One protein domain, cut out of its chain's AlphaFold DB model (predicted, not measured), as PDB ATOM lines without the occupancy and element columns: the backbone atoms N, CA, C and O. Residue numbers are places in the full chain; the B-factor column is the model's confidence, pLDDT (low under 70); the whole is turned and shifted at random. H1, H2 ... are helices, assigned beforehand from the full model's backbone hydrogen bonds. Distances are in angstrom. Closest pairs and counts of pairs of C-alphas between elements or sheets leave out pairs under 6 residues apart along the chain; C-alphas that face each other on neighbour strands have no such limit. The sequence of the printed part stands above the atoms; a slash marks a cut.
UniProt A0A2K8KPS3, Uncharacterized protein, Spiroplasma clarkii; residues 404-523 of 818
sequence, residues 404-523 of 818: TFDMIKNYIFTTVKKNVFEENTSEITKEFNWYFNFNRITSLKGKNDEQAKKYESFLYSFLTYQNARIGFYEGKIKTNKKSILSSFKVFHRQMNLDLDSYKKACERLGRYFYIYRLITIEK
ATOM      1  N   THR A 404      31.982  42.924  32.335       78.69
ATOM      2  CA  THR A 404      30.562  42.725  32.676       78.69
ATOM      3  C   THR A 404      29.684  42.662  31.427       78.69
ATOM      4  O   THR A 404      28.670  41.969  31.426       78.69
ATOM      5  N   PHE A 405      30.067  43.347  30.350       78.25
ATOM      6  CA  PHE A 405      29.264  43.420  29.141       78.25
ATOM      7  C   PHE A 405      29.397  42.167  28.272       78.25
ATOM      8  O   PHE A 405      28.386  41.660  27.794       78.25
ATOM      9  N   ASP A 406      30.603  41.607  28.161       79.88
ATOM     10  CA  ASP A 406      30.880  40.304  27.555       79.88
ATOM     11  C   ASP A 406      30.057  39.208  28.244       79.88
ATOM     12  O   ASP A 406      29.435  38.384  27.579       79.88
ATOM     13  N   MET A 407      29.970  39.225  29.579       79.75
ATOM     14  CA  MET A 407      29.138  38.260  30.308       79.75
ATOM     15  C   MET A 407      27.644  38.416  30.009       79.75
ATOM     16  O   MET A 407      26.928  37.428  29.880       79.75
ATOM     17  N   ILE A 408      27.157  39.649  29.883       82.44
ATOM     18  CA  ILE A 408      25.752  39.909  29.547       82.44
ATOM     19  C   ILE A 408      25.460  39.496  28.107       82.44
ATOM     20  O   ILE A 408      24.435  38.869  27.855       82.44
ATOM     21  N   LYS A 409      26.374  39.783  27.178       86.00
ATOM     22  CA  LYS A 409      26.310  39.317  25.793       86.00
ATOM     23  C   LYS A 409      26.240  37.791  25.736       86.00
ATOM     24  O   LYS A 409      25.341  37.261  25.090       86.00
ATOM     25  N   ASN A 410      27.129  37.098  26.448       82.56
ATOM     26  CA  ASN A 410      27.143  35.634  26.512       82.56
ATOM     27  C   ASN A 410      25.836  35.093  27.059       82.56
ATOM     28  O   ASN A 410      25.229  34.221  26.444       82.56
ATOM     29  N   TYR A 411      25.361  35.660  28.163       83.75
ATOM     30  CA  TYR A 411      24.094  35.258  28.739       83.75
ATOM     31  C   TYR A 411      22.929  35.467  27.763       83.75
ATOM     32  O   TYR A 411      22.162  34.539  27.529       83.75
ATOM     33  N   ILE A 412      22.820  36.631  27.115       87.50
ATOM     34  CA  ILE A 412      21.774  36.874  26.110       87.50
ATOM     35  C   ILE A 412      21.907  35.873  24.948       87.50
ATOM     36  O   ILE A 412      20.899  35.341  24.492       87.50
ATOM     37  N   PHE A 413      23.120  35.537  24.505       87.81
ATOM     38  CA  PHE A 413      23.327  34.525  23.464       87.81
ATOM     39  C   PHE A 413      22.875  33.128  23.913       87.81
ATOM     40  O   PHE A 413      22.235  32.436  23.124       87.81
ATOM     41  N   THR A 414      23.102  32.742  25.178       82.50
ATOM     42  CA  THR A 414      22.606  31.458  25.720       82.50
ATOM     43  C   THR A 414      21.087  31.353  25.744       82.50
ATOM     44  O   THR A 414      20.557  30.244  25.757       82.50
ATOM     45  N   THR A 415      20.368  32.480  25.737       86.50
ATOM     46  CA  THR A 415      18.901  32.453  25.713       86.50
ATOM     47  C   THR A 415      18.334  32.049  24.354       86.50
ATOM     48  O   THR A 415      17.179  31.637  24.292       86.50
ATOM     49  N   VAL A 416      19.110  32.128  23.267       88.38
ATOM     50  CA  VAL A 416      18.663  31.771  21.912       88.38
ATOM     51  C   VAL A 416      18.666  30.251  21.732       88.38
ATOM     52  O   VAL A 416      19.592  29.569  22.169       88.38
ATOM     53  N   LYS A 417      17.645  29.697  21.060       87.75
ATOM     54  CA  LYS A 417      17.616  28.261  20.718       87.75
ATOM     55  C   LYS A 417      18.887  27.870  19.956       87.75
ATOM     56  O   LYS A 417      19.236  28.531  18.981       87.75
ATOM     57  N   LYS A 418      19.537  26.769  20.356       80.44
ATOM     58  CA  LYS A 418      20.826  26.310  19.799       80.44
ATOM     59  C   LYS A 418      20.841  26.268  18.263       80.44
ATOM     60  O   LYS A 418      21.700  26.889  17.652       80.44
ATOM     61  N   ASN A 419      19.850  25.618  17.650       82.69
ATOM     62  CA  ASN A 419      19.738  25.515  16.191       82.69
ATOM     63  C   ASN A 419      19.562  26.886  15.514       82.69
ATOM     64  O   ASN A 419      20.232  27.186  14.532       82.69
ATOM     65  N   VAL A 420      18.722  27.757  16.083       87.00
ATOM     66  CA  VAL A 420      18.532  29.129  15.585       87.00
ATOM     67  C   VAL A 420      19.840  29.914  15.668       87.00
ATOM     68  O   VAL A 420      20.174  30.648  14.740       87.00
ATOM     69  N   PHE A 421      20.587  29.756  16.762       82.25
ATOM     70  CA  PHE A 421      21.868  30.421  16.957       82.25
ATOM     71  C   PHE A 421      22.908  29.978  15.927       82.25
ATOM     72  O   PHE A 421      23.575  30.822  15.331       82.25
ATOM     73  N   GLU A 422      23.028  28.672  15.692       79.25
ATOM     74  CA  GLU A 422      23.958  28.092  14.719       79.25
ATOM     75  C   GLU A 422      23.643  28.542  13.284       79.25
ATOM     76  O   GLU A 422      24.549  28.954  12.562       79.25
ATOM     77  N   GLU A 423      22.365  28.570  12.895       86.38
ATOM     78  CA  GLU A 423      21.932  29.009  11.561       86.38
ATOM     79  C   GLU A 423      22.061  30.531  11.352       86.38
ATOM     80  O   GLU A 423      22.352  30.986  10.247       86.38
ATOM     81  N   ASN A 424      21.882  31.335  12.409       86.94
ATOM     82  CA  ASN A 424      21.767  32.800  12.319       86.94
ATOM     83  C   ASN A 424      22.879  33.549  13.076       86.94
ATOM     84  O   ASN A 424      22.726  34.722  13.424       86.94
ATOM     85  N   THR A 425      24.024  32.903  13.319       80.44
ATOM     86  CA  THR A 425      25.133  33.427  14.144       80.44
ATOM     87  C   THR A 425      25.555  34.850  13.743       80.44
ATOM     88  O   THR A 425      25.723  35.727  14.599       80.44
ATOM     89  N   SER A 426      25.721  35.105  12.437       80.62
ATOM     90  CA  SER A 426      26.142  36.420  11.926       80.62
ATOM     91  C   SER A 426      25.086  37.497  12.173       80.62
ATOM     92  O   SER A 426      25.422  38.607  12.584       80.62
ATOM     93  N   GLU A 427      23.812  37.172  11.958       88.69
ATOM     94  CA  GLU A 427      22.701  38.105  12.134       88.69
ATOM     95  C   GLU A 427      22.486  38.448  13.610       88.69
ATOM     96  O   GLU A 427      22.425  39.623  13.962       88.69
ATOM     97  N   ILE A 428      22.497  37.440  14.485       89.06
ATOM     98  CA  ILE A 428      22.412  37.602  15.944       89.06
ATOM     99  C   ILE A 428      23.518  38.532  16.452       89.06
ATOM    100  O   ILE A 428      23.259  39.463  17.221       89.06
ATOM    101  N   THR A 429      24.749  38.319  15.982       86.81
ATOM    102  CA  THR A 429      25.910  39.127  16.373       86.81
ATOM    103  C   THR A 429      25.792  40.566  15.869       86.81
ATOM    104  O   THR A 429      26.053  41.509  16.619       86.81
ATOM    105  N   LYS A 430      25.373  40.758  14.611       87.38
ATOM    106  CA  LYS A 430      25.154  42.089  14.026       87.38
ATOM    107  C   LYS A 430      24.069  42.861  14.766       87.38
ATOM    108  O   LYS A 430      24.275  44.040  15.041       87.38
ATOM    109  N   GLU A 431      22.977  42.199  15.131       90.62
ATOM    110  CA  GLU A 431      21.875  42.807  15.875       90.62
ATOM    111  C   GLU A 431      22.334  43.321  17.245       90.62
ATOM    112  O   GLU A 431      22.099  44.475  17.590       90.62
ATOM    113  N   PHE A 432      23.062  42.504  18.012       90.12
ATOM    114  CA  PHE A 432      23.592  42.935  19.307       90.12
ATOM    115  C   PHE A 432      24.513  44.153  19.155       90.12
ATOM    116  O   PHE A 432      24.367  45.174  19.830       90.12
ATOM    117  N   ASN A 433      25.447  44.078  18.206       86.00
ATOM    118  CA  ASN A 433      26.424  45.137  17.966       86.00
ATOM    119  C   ASN A 433      25.808  46.417  17.392       86.00
ATOM    120  O   ASN A 433      26.420  47.483  17.496       86.00
ATOM    121  N   TRP A 434      24.633  46.333  16.765       87.81
ATOM    122  CA  TRP A 434      23.913  47.507  16.283       87.81
ATOM    123  C   TRP A 434      23.595  48.460  17.436       87.81
ATOM    124  O   TRP A 434      23.848  49.662  17.316       87.81
ATOM    125  N   TYR A 435      23.133  47.912  18.564       89.19
ATOM    126  CA  TYR A 435      22.777  48.686  19.748       89.19
ATOM    127  C   TYR A 435      23.969  48.954  20.670       89.19
ATOM    128  O   TYR A 435      24.099  50.066  21.174       89.19
ATOM    129  N   PHE A 436      24.858  47.978  20.875       87.56
ATOM    130  CA  PHE A 436      25.802  48.003  21.998       87.56
ATOM    131  C   PHE A 436      27.281  48.115  21.612       87.56
ATOM    132  O   PHE A 436      28.127  47.391  22.131       87.56
ATOM    133  N   ASN A 437      27.627  49.011  20.686       80.94
ATOM    134  CA  ASN A 437      29.012  49.159  20.231       80.94
ATOM    135  C   ASN A 437      29.603  50.544  20.539       80.94
ATOM    136  O   ASN A 437      29.504  51.475  19.734       80.94
ATOM    137  N   PHE A 438      30.312  50.657  21.669       79.00
ATOM    138  CA  PHE A 438      31.038  51.877  22.041       79.00
ATOM    139  C   PHE A 438      32.200  52.248  21.115       79.00
ATOM    140  O   PHE A 438      32.601  53.410  21.110       79.00
ATOM    141  N   ASN A 439      32.714  51.346  20.271       68.50
ATOM    142  CA  ASN A 439      33.765  51.713  19.311       68.50
ATOM    143  C   ASN A 439      33.265  52.663  18.211       68.50
ATOM    144  O   ASN A 439      34.084  53.245  17.493       68.50
ATOM    145  N   ARG A 440      31.944  52.860  18.096       69.38
ATOM    146  CA  ARG A 440      31.338  53.919  17.273       69.38
ATOM    147  C   ARG A 440      31.495  55.315  17.895       69.38
ATOM    148  O   ARG A 440      31.360  56.304  17.182       69.38
ATOM    149  N   ILE A 441      31.831  55.408  19.183       76.94
ATOM    150  CA  ILE A 441      32.020  56.670  19.905       76.94
ATOM    151  C   ILE A 441      33.499  57.054  19.887       76.94
ATOM    152  O   ILE A 441      34.348  56.390  20.485       76.94
ATOM    153  N   THR A 442      33.819  58.165  19.227       77.69
ATOM    154  CA  THR A 442      35.201  58.633  19.029       77.69
ATOM    155  C   THR A 442      35.961  58.859  20.337       77.69
ATOM    156  O   THR A 442      37.139  58.519  20.409       77.69
ATOM    157  N   SER A 443      35.300  59.366  21.384       80.31
ATOM    158  CA  SER A 443      35.911  59.664  22.692       80.31
ATOM    159  C   SER A 443      36.291  58.426  23.515       80.31
ATOM    160  O   SER A 443      37.171  58.513  24.380       80.31
ATOM    161  N   LEU A 444      35.650  57.285  23.236       80.81
ATOM    162  CA  LEU A 444      35.855  56.010  23.930       80.81
ATOM    163  C   LEU A 444      36.575  54.968  23.070       80.81
ATOM    164  O   LEU A 444      36.959  53.914  23.576       80.81
ATOM    165  N   LYS A 445      36.773  55.231  21.775       78.12
ATOM    166  CA  LYS A 445      37.386  54.288  20.839       78.12
ATOM    167  C   LYS A 445      38.777  53.856  21.317       78.12
ATOM    168  O   LYS A 445      39.673  54.681  21.479       78.12
ATOM    169  N   GLY A 446      38.955  52.548  21.515       69.38
ATOM    170  CA  GLY A 446      40.214  51.951  21.974       69.38
ATOM    171  C   GLY A 446      40.483  52.045  23.482       69.38
ATOM    172  O   GLY A 446      41.507  51.538  23.929       69.38
ATOM    173  N   LYS A 447      39.582  52.647  24.273       80.88
ATOM    174  CA  LYS A 447      39.698  52.754  25.737       80.88
ATOM    175  C   LYS A 447      38.867  51.685  26.445       80.88
ATOM    176  O   LYS A 447      37.796  51.961  26.981       80.88
ATOM    177  N   ASN A 448      39.356  50.451  26.412       77.81
ATOM    178  CA  ASN A 448      38.589  49.271  26.823       77.81
ATOM    179  C   ASN A 448      38.109  49.331  28.283       77.81
ATOM    180  O   ASN A 448      36.936  49.079  28.543       77.81
ATOM    181  N   ASP A 449      38.965  49.756  29.212       81.56
ATOM    182  CA  ASP A 449      38.601  49.842  30.633       81.56
ATOM    183  C   ASP A 449      37.543  50.916  30.907       81.56
ATOM    184  O   ASP A 449      36.661  50.748  31.751       81.56
ATOM    185  N   GLU A 450      37.609  52.037  30.180       86.50
ATOM    186  CA  GLU A 450      36.610  53.102  30.281       86.50
ATOM    187  C   GLU A 450      35.261  52.617  29.729       86.50
ATOM    188  O   GLU A 450      34.225  52.833  30.359       86.50
ATOM    189  N   GLN A 451      35.271  51.892  28.604       85.69
ATOM    190  CA  GLN A 451      34.073  51.267  28.033       85.69
ATOM    191  C   GLN A 451      33.433  50.264  29.004       85.69
ATOM    192  O   GLN A 451      32.226  50.343  29.240       85.69
ATOM    193  N   ALA A 452      34.225  49.376  29.613       84.75
ATOM    194  CA  ALA A 452      33.743  48.384  30.576       84.75
ATOM    195  C   ALA A 452      33.027  49.047  31.767       84.75
ATOM    196  O   ALA A 452      31.880  48.710  32.072       84.75
ATOM    197  N   LYS A 453      33.638  50.077  32.368       88.56
ATOM    198  CA  LYS A 453      33.019  50.858  33.457       88.56
ATOM    199  C   LYS A 453      31.717  51.536  33.025       88.56
ATOM    200  O   LYS A 453      30.764  51.611  33.801       88.56
ATOM    201  N   LYS A 454      31.651  52.040  31.788       90.50
ATOM    202  CA  LYS A 454      30.433  52.668  31.255       90.50
ATOM    203  C   LYS A 454      29.315  51.654  31.021       90.50
ATOM    204  O   LYS A 454      28.171  51.998  31.311       90.50
ATOM    205  N   TYR A 455      29.623  50.437  30.571       89.38
ATOM    206  CA  TYR A 455      28.638  49.355  30.488       89.38
ATOM    207  C   TYR A 455      28.131  48.932  31.866       89.38
ATOM    208  O   TYR A 455      26.929  48.757  32.038       89.38
ATOM    209  N   GLU A 456      29.012  48.815  32.860       91.50
ATOM    210  CA  GLU A 456      28.621  48.487  34.237       91.50
ATOM    211  C   GLU A 456      27.681  49.532  34.831       91.50
ATOM    212  O   GLU A 456      26.634  49.184  35.374       91.50
ATOM    213  N   SER A 457      28.014  50.817  34.678       92.56
ATOM    214  CA  SER A 457      27.164  51.915  35.144       92.56
ATOM    215  C   SER A 457      25.807  51.940  34.428       92.56
ATOM    216  O   SER A 457      24.765  52.093  35.078       92.56
ATOM    217  N   PHE A 458      25.789  51.694  33.112       94.12
ATOM    218  CA  PHE A 458      24.552  51.525  32.349       94.12
ATOM    219  C   PHE A 458      23.697  50.377  32.898       94.12
ATOM    220  O   PHE A 458      22.535  50.590  33.239       94.12
ATOM    221  N   LEU A 459      24.265  49.173  33.003       94.56
ATOM    222  CA  LEU A 459      23.544  47.974  33.431       94.56
ATOM    223  C   LEU A 459      23.037  48.106  34.862       94.56
ATOM    224  O   LEU A 459      21.887  47.766  35.134       94.56
ATOM    225  N   TYR A 460      23.859  48.642  35.766       95.06
ATOM    226  CA  TYR A 460      23.446  48.962  37.128       95.06
ATOM    227  C   TYR A 460      22.227  49.883  37.126       95.06
ATOM    228  O   TYR A 460      21.229  49.592  37.785       95.06
ATOM    229  N   SER A 461      22.280  50.966  36.352       95.31
ATOM    230  CA  SER A 461      21.199  51.942  36.283       95.31
ATOM    231  C   SER A 461      19.924  51.360  35.679       95.31
ATOM    232  O   SER A 461      18.838  51.554  36.221       95.31
ATOM    233  N   PHE A 462      20.056  50.600  34.591       95.88
ATOM    234  CA  PHE A 462      18.950  49.926  33.919       95.88
ATOM    235  C   PHE A 462      18.276  48.902  34.836       95.88
ATOM    236  O   PHE A 462      17.064  48.948  35.019       95.88
ATOM    237  N   LEU A 463      19.048  48.012  35.466       96.06
ATOM    238  CA  LEU A 463      18.506  46.991  36.363       96.06
ATOM    239  C   LEU A 463      17.895  47.607  37.619       96.06
ATOM    240  O   LEU A 463      16.853  47.147  38.075       96.06
ATOM    241  N   THR A 464      18.504  48.664  38.159       95.88
ATOM    242  CA  THR A 464      17.955  49.388  39.311       95.88
ATOM    243  C   THR A 464      16.631  50.059  38.957       95.88
ATOM    244  O   THR A 464      15.681  49.964  39.729       95.88
ATOM    245  N   TYR A 465      16.546  50.678  37.777       95.81
ATOM    246  CA  TYR A 465      15.308  51.249  37.253       95.81
ATOM    247  C   TYR A 465      14.219  50.183  37.097       95.81
ATOM    248  O   TYR A 465      13.132  50.321  37.658       95.81
ATOM    249  N   GLN A 466      14.530  49.085  36.405       95.19
ATOM    250  CA  GLN A 466      13.574  48.001  36.208       95.19
ATOM    251  C   GLN A 466      13.134  47.402  37.548       95.19
ATOM    252  O   GLN A 466      11.948  47.175  37.761       95.19
ATOM    253  N   ASN A 467      14.050  47.209  38.500       95.38
ATOM    254  CA  ASN A 467      13.691  46.653  39.801       95.38
ATOM    255  C   ASN A 467      12.824  47.614  40.624       95.38
ATOM    256  O   ASN A 467      11.950  47.171  41.362       95.38
ATOM    257  N   ALA A 468      13.030  48.928  40.484       93.75
ATOM    258  CA  ALA A 468      12.171  49.925  41.114       93.75
ATOM    259  C   ALA A 468      10.724  49.839  40.602       93.75
ATOM    260  O   ALA A 468       9.810  49.979  41.406       93.75
ATOM    261  N   ARG A 469      10.536  49.563  39.305       92.19
ATOM    262  CA  ARG A 469       9.228  49.449  38.640       92.19
ATOM    263  C   ARG A 469       8.519  48.119  38.894       92.19
ATOM    264  O   ARG A 469       7.371  48.107  39.308       92.19
ATOM    265  N   ILE A 470       9.185  46.993  38.632       91.69
ATOM    266  CA  ILE A 470       8.524  45.673  38.621       91.69
ATOM    267  C   ILE A 470       8.901  44.766  39.798       91.69
ATOM    268  O   ILE A 470       8.338  43.685  39.924       91.69
ATOM    269  N   GLY A 471       9.858  45.162  40.646       91.50
ATOM    270  CA  GLY A 471      10.228  44.398  41.845       91.50
ATOM    271  C   GLY A 471      10.743  42.980  41.574       91.50
ATOM    272  O   GLY A 471      10.507  42.084  42.376       91.50
ATOM    273  N   PHE A 472      11.423  42.752  40.445       92.50
ATOM    274  CA  PHE A 472      11.834  41.408  40.019       92.50
ATOM    275  C   PHE A 472      12.940  40.776  40.887       92.50
ATOM    276  O   PHE A 472      13.208  39.582  40.751       92.50
ATOM    277  N   TYR A 473      13.624  41.557  41.731       89.31
ATOM    278  CA  TYR A 473      14.772  41.119  42.522       89.31
ATOM    279  C   TYR A 473      14.689  41.619  43.971       89.31
ATOM    280  O   TYR A 473      14.671  42.825  44.227       89.31
ATOM    281  N   GLU A 474      14.703  40.685  44.926       81.94
ATOM    282  CA  GLU A 474      14.527  40.964  46.362       81.94
ATOM    283  C   GLU A 474      15.783  41.558  47.038       81.94
ATOM    284  O   GLU A 474      15.699  42.180  48.096       81.94
ATOM    285  N   GLY A 475      16.966  41.407  46.432       81.19
ATOM    286  CA  GLY A 475      18.231  41.901  46.982       81.19
ATOM    287  C   GLY A 475      18.592  43.342  46.586       81.19
ATOM    288  O   GLY A 475      18.051  43.928  45.650       81.19
ATOM    289  N   LYS A 476      19.602  43.916  47.256       82.25
ATOM    290  CA  LYS A 476      20.217  45.179  46.809       82.25
ATOM    291  C   LYS A 476      21.118  44.922  45.602       82.25
ATOM    292  O   LYS A 476      22.137  44.243  45.732       82.25
ATOM    293  N   ILE A 477      20.774  45.521  44.466       91.75
ATOM    294  CA  ILE A 477      21.638  45.563  43.284       91.75
ATOM    295  C   ILE A 477      22.839  46.455  43.620       91.75
ATOM    296  O   ILE A 477      22.676  47.598  44.043       91.75
ATOM    297  N   LYS A 478      24.051  45.916  43.489       90.44
ATOM    298  CA  LYS A 478      25.315  46.631  43.704       90.44
ATOM    299  C   LYS A 478      25.998  46.892  42.363       90.44
ATOM    300  O   LYS A 478      25.770  46.172  41.399       90.44
ATOM    301  N   THR A 479      26.900  47.867  42.331       86.38
ATOM    302  CA  THR A 479      27.665  48.256  41.131       86.38
ATOM    303  C   THR A 479      28.739  47.249  40.713       86.38
ATOM    304  O   THR A 479      29.348  47.416  39.666       86.38
ATOM    305  N   ASN A 480      28.994  46.202  41.503       85.88
ATOM    306  CA  ASN A 480      29.968  45.180  41.129       85.88
ATOM    307  C   ASN A 480      29.382  44.170  40.132       85.88
ATOM    308  O   ASN A 480      28.220  43.765  40.226       85.88
ATOM    309  N   LYS A 481      30.256  43.684  39.254       84.88
ATOM    310  CA  LYS A 481      30.006  42.685  38.213       84.88
ATOM    311  C   LYS A 481      29.144  41.493  38.647       84.88
ATOM    312  O   LYS A 481      28.159  41.174  37.986       84.88
ATOM    313  N   LYS A 482      29.457  40.854  39.784       85.25
ATOM    314  CA  LYS A 482      28.718  39.675  40.282       85.25
ATOM    315  C   LYS A 482      27.258  40.007  40.604       85.25
ATOM    316  O   LYS A 482      26.355  39.239  40.269       85.25
ATOM    317  N   SER A 483      27.020  41.149  41.247       90.38
ATOM    318  CA  SER A 483      25.665  41.600  41.575       90.38
ATOM    319  C   SER A 483      24.873  41.994  40.332       90.38
ATOM    320  O   SER A 483      23.690  41.670  40.256       90.38
ATOM    321  N   ILE A 484      25.506  42.670  39.369       92.06
ATOM    322  CA  ILE A 484      24.868  43.057  38.105       92.06
ATOM    323  C   ILE A 484      24.453  41.808  37.330       92.06
ATOM    324  O   ILE A 484      23.290  41.684  36.960       92.06
ATOM    325  N   LEU A 485      25.370  40.851  37.154       87.88
ATOM    326  CA  LEU A 485      25.094  39.617  36.426       87.88
ATOM    327  C   LEU A 485      23.958  38.814  37.065       87.88
ATOM    328  O   LEU A 485      23.015  38.444  36.376       87.88
ATOM    329  N   SER A 486      24.038  38.546  38.370       88.44
ATOM    330  CA  SER A 486      23.004  37.774  39.076       88.44
ATOM    331  C   SER A 486      21.625  38.418  38.939       88.44
ATOM    332  O   SER A 486      20.664  37.735  38.602       88.44
ATOM    333  N   SER A 487      21.544  39.741  39.099       91.69
ATOM    334  CA  SER A 487      20.291  40.483  38.923       91.69
ATOM    335  C   SER A 487      19.814  40.441  37.465       91.69
ATOM    336  O   SER A 487      18.629  40.246  37.212       91.69
ATOM    337  N   PHE A 488      20.720  40.558  36.490       92.25
ATOM    338  CA  PHE A 488      20.368  40.478  35.072       92.25
ATOM    339  C   PHE A 488      19.819  39.104  34.678       92.25
ATOM    340  O   PHE A 488      18.823  39.042  33.962       92.25
ATOM    341  N   LYS A 489      20.416  38.007  35.172       89.44
ATOM    342  CA  LYS A 489      19.923  36.645  34.905       89.44
ATOM    343  C   LYS A 489      18.487  36.456  35.420       89.44
ATOM    344  O   LYS A 489      17.669  35.843  34.741       89.44
ATOM    345  N   VAL A 490      18.143  37.051  36.569       91.19
ATOM    346  CA  VAL A 490      16.761  37.044  37.093       91.19
ATOM    347  C   VAL A 490      15.827  37.906  36.237       91.19
ATOM    348  O   VAL A 490      14.732  37.460  35.892       91.19
ATOM    349  N   PHE A 491      16.257  39.117  35.860       90.56
ATOM    350  CA  PHE A 491      15.476  40.018  35.005       90.56
ATOM    351  C   PHE A 491      15.153  39.385  33.645       90.56
ATOM    352  O   PHE A 491      14.015  39.425  33.178       90.56
ATOM    353  N   HIS A 492      16.155  38.778  33.012       87.19
ATOM    354  CA  HIS A 492      16.063  38.197  31.681       87.19
ATOM    355  C   HIS A 492      16.095  36.665  31.746       87.19
ATOM    356  O   HIS A 492      17.014  36.020  31.259       87.19
ATOM    357  N   ARG A 493      15.077  36.073  32.378       86.56
ATOM    358  CA  ARG A 493      14.970  34.614  32.582       86.56
ATOM    359  C   ARG A 493      14.472  33.816  31.369       86.56
ATOM    360  O   ARG A 493      14.391  32.594  31.443       86.56
ATOM    361  N   GLN A 494      14.011  34.494  30.316       84.81
ATOM    362  CA  GLN A 494      13.450  33.818  29.145       84.81
ATOM    363  C   GLN A 494      14.554  33.041  28.424       84.81
ATOM    364  O   GLN A 494      15.629  33.575  28.186       84.81
ATOM    365  N   MET A 495      14.267  31.788  28.086       86.19
ATOM    366  CA  MET A 495      15.179  30.873  27.399       86.19
ATOM    367  C   MET A 495      14.511  30.346  26.133       86.19
ATOM    368  O   MET A 495      13.288  30.421  25.997       86.19
ATOM    369  N   ASN A 496      15.302  29.751  25.239       85.75
ATOM    370  CA  ASN A 496      14.840  29.212  23.963       85.75
ATOM    371  C   ASN A 496      14.127  30.264  23.095       85.75
ATOM    372  O   ASN A 496      13.072  29.992  22.521       85.75
ATOM    373  N   LEU A 497      14.709  31.456  22.981       90.69
ATOM    374  CA  LEU A 497      14.237  32.514  22.096       90.69
ATOM    375  C   LEU A 497      14.446  32.126  20.626       90.69
ATOM    376  O   LEU A 497      15.478  31.558  20.257       90.69
ATOM    377  N   ASP A 498      13.463  32.440  19.784       93.31
ATOM    378  CA  ASP A 498      13.666  32.526  18.338       93.31
ATOM    379  C   ASP A 498      14.329  33.863  17.955       93.31
ATOM    380  O   ASP A 498      14.569  34.730  18.801       93.31
ATOM    381  N   LEU A 499      14.659  34.023  16.671       92.00
ATOM    382  CA  LEU A 499      15.379  35.197  16.179       92.00
ATOM    383  C   LEU A 499      14.593  36.505  16.384       92.00
ATOM    384  O   LEU A 499      15.189  37.524  16.726       92.00
ATOM    385  N   ASP A 500      13.271  36.489  16.201       93.62
ATOM    386  CA  ASP A 500      12.418  37.671  16.380       93.62
ATOM    387  C   ASP A 500      12.331  38.087  17.856       93.62
ATOM    388  O   ASP A 500      12.511  39.257  18.201       93.62
ATOM    389  N   SER A 501      12.148  37.116  18.751       93.94
ATOM    390  CA  SER A 501      12.121  37.345  20.198       93.94
ATOM    391  C   SER A 501      13.465  37.865  20.711       93.94
ATOM    392  O   SER A 501      13.503  38.777  21.539       93.94
ATOM    393  N   TYR A 502      14.573  37.339  20.183       93.69
ATOM    394  CA  TYR A 502      15.916  37.838  20.467       93.69
ATOM    395  C   TYR A 502      16.103  39.291  19.999       93.69
ATOM    396  O   TYR A 502      16.566  40.131  20.773       93.69
ATOM    397  N   LYS A 503      15.690  39.621  18.766       93.88
ATOM    398  CA  LYS A 503      15.745  40.995  18.237       93.88
ATOM    399  C   LYS A 503      14.970  41.967  19.120       93.88
ATOM    400  O   LYS A 503      15.513  42.999  19.500       93.88
ATOM    401  N   LYS A 504      13.759  41.599  19.547       92.50
ATOM    402  CA  LYS A 504      12.943  42.394  20.483       92.50
ATOM    403  C   LYS A 504      13.623  42.596  21.839       92.50
ATOM    404  O   LYS A 504      13.534  43.680  22.416       92.50
ATOM    405  N   ALA A 505      14.317  41.580  22.359       91.62
ATOM    406  CA  ALA A 505      15.080  41.703  23.601       91.62
ATOM    407  C   ALA A 505      16.255  42.690  23.454       91.62
ATOM    408  O   ALA A 505      16.420  43.581  24.295       91.62
ATOM    409  N   CYS A 506      17.021  42.578  22.362       92.69
ATOM    410  CA  CYS A 506      18.097  43.510  22.015       92.69
ATOM    411  C   CYS A 506      17.576  44.935  21.820       92.69
ATOM    412  O   CYS A 506      18.150  45.869  22.371       92.69
ATOM    413  N   GLU A 507      16.463  45.101  21.108       93.56
ATOM    414  CA  GLU A 507      15.809  46.386  20.872       93.56
ATOM    415  C   GLU A 507      15.400  47.063  22.185       93.56
ATOM    416  O   GLU A 507      15.737  48.228  22.419       93.56
ATOM    417  N   ARG A 508      14.740  46.322  23.087       91.62
ATOM    418  CA  ARG A 508      14.303  46.845  24.387       91.62
ATOM    419  C   ARG A 508      15.482  47.327  25.225       91.62
ATOM    420  O   ARG A 508      15.429  48.427  25.769       91.62
ATOM    421  N   LEU A 509      16.541  46.526  25.344       93.31
ATOM    422  CA  LEU A 509      17.741  46.919  26.089       93.31
ATOM    423  C   LEU A 509      18.496  48.058  25.372       93.31
ATOM    424  O   LEU A 509      18.995  48.983  26.019       93.31
ATOM    425  N   GLY A 510      18.513  48.030  24.040       93.88
ATOM    426  CA  GLY A 510      19.148  49.011  23.166       93.88
ATOM    427  C   GLY A 510      18.547  50.407  23.292       93.88
ATOM    428  O   GLY A 510      19.290  51.387  23.308       93.88
ATOM    429  N   ARG A 511      17.229  50.510  23.497       95.56
ATOM    430  CA  ARG A 511      16.538  51.775  23.791       95.56
ATOM    431  C   ARG A 511      17.113  52.477  25.027       95.56
ATOM    432  O   ARG A 511      17.432  53.663  24.974       95.56
ATOM    433  N   TYR A 512      17.291  51.762  26.139       96.44
ATOM    434  CA  TYR A 512      17.858  52.357  27.360       96.44
ATOM    435  C   TYR A 512      19.347  52.652  27.216       96.44
ATOM    436  O   TYR A 512      19.828  53.664  27.731       96.44
ATOM    437  N   PHE A 513      20.077  51.803  26.491       94.56
ATOM    438  CA  PHE A 513      21.478  52.066  26.190       94.56
ATOM    439  C   PHE A 513      21.649  53.335  25.348       94.56
ATOM    440  O   PHE A 513      22.532  54.139  25.636       94.56
ATOM    441  N   TYR A 514      20.764  53.568  24.371       94.38
ATOM    442  CA  TYR A 514      20.706  54.804  23.593       94.38
ATOM    443  C   TYR A 514      20.515  56.031  24.493       94.38
ATOM    444  O   TYR A 514      21.322  56.956  24.415       94.38
ATOM    445  N   ILE A 515      19.526  56.008  25.395       95.31
ATOM    446  CA  ILE A 515      19.267  57.108  26.341       95.31
ATOM    447  C   ILE A 515      20.501  57.368  27.216       95.31
ATOM    448  O   ILE A 515      20.972  58.502  27.317       95.31
ATOM    449  N   TYR A 516      21.060  56.313  27.819       95.00
ATOM    450  CA  TYR A 516      22.254  56.409  28.657       95.00
ATOM    451  C   TYR A 516      23.432  57.014  27.893       95.00
ATOM    452  O   TYR A 516      24.062  57.958  28.371       95.00
ATOM    453  N   ARG A 517      23.712  56.502  26.693       92.31
ATOM    454  CA  ARG A 517      24.803  56.955  25.832       92.31
ATOM    455  C   ARG A 517      24.641  58.422  25.443       92.31
ATOM    456  O   ARG A 517      25.579  59.199  25.621       92.31
ATOM    457  N   LEU A 518      23.460  58.802  24.961       92.88
ATOM    458  CA  LEU A 518      23.171  60.155  24.493       92.88
ATOM    459  C   LEU A 518      23.334  61.178  25.621       92.88
ATOM    460  O   LEU A 518      23.923  62.237  25.409       92.88
ATOM    461  N   ILE A 519      22.858  60.854  26.826       93.69
ATOM    462  CA  ILE A 519      22.856  61.781  27.963       93.69
ATOM    463  C   ILE A 519      24.206  61.803  28.690       93.69
ATOM    464  O   ILE A 519      24.752  62.874  28.940       93.69
ATOM    465  N   THR A 520      24.766  60.639  29.026       91.38
ATOM    466  CA  THR A 520      25.908  60.544  29.956       91.38
ATOM    467  C   THR A 520      27.274  60.505  29.265       91.38
ATOM    468  O   THR A 520      28.291  60.776  29.907       91.38
ATOM    469  N   ILE A 521      27.324  60.169  27.969       90.12
ATOM    470  CA  ILE A 521      28.580  59.989  27.223       90.12
ATOM    471  C   ILE A 521      28.707  61.035  26.118       90.12
ATOM    472  O   ILE A 521      29.658  61.814  26.110       90.12
ATOM    473  N   GLU A 522      27.766  61.046  25.176       90.88
ATOM    474  CA  GLU A 522      27.870  61.842  23.947       90.88
ATOM    475  C   GLU A 522      27.433  63.296  24.147       90.88
ATOM    476  O   GLU A 522      27.849  64.167  23.386       90.88
ATOM    477  N   LYS A 523      26.610  63.569  25.170       92.06
ATOM    478  CA  LYS A 523      25.906  64.850  25.352       92.06
ATOM    479  C   LYS A 523      25.104  65.242  24.106       92.06
ATOM    480  O   LYS A 523      25.002  66.419  23.761       92.06
TER     481      LYS A 523
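Overview. This is residues 404 to 523 of the 818 residues of an uncharacterized protein of Spiroplasma clarkii (UniProt A0A2K8KPS3). What shape? H1, H3 and H6 run roughly side by side, H4 crosses one end, H2 caps the other, and H5 packs on H1 and H4. What parts? There are 120 printed residues with six named helices: all helix. The whole is compact, radius of gyration of the C-alphas 14.4 A, spans 38 by 38 by 21 A.

Along the chain. What begins? H1, residues 404 to 414, starts at C-alpha (30.562, 42.725, 32.676); H2 is 418 to 423, H3 425 to 435. What follows? H4 is 448 to 470, 32.5 A long, H5 481 to 491, and H6 499 to 522, ending at C-alpha (27.870, 61.842, 23.947).

Arrangement. Which is the hub? H4 touches three helices; with H5, C-alphas 460 and 484 are closest, 6.2 A apart. Helix backbones? Every O i to N i+4 pair is within hydrogen-bond range but in H3, 6 of 7, and H6, 18 of 20.

Size, cuts and confidence. Any long link? H3 to H4 is one. Low confidence? Residues 439, 440 and 446 are under pLDDT 70.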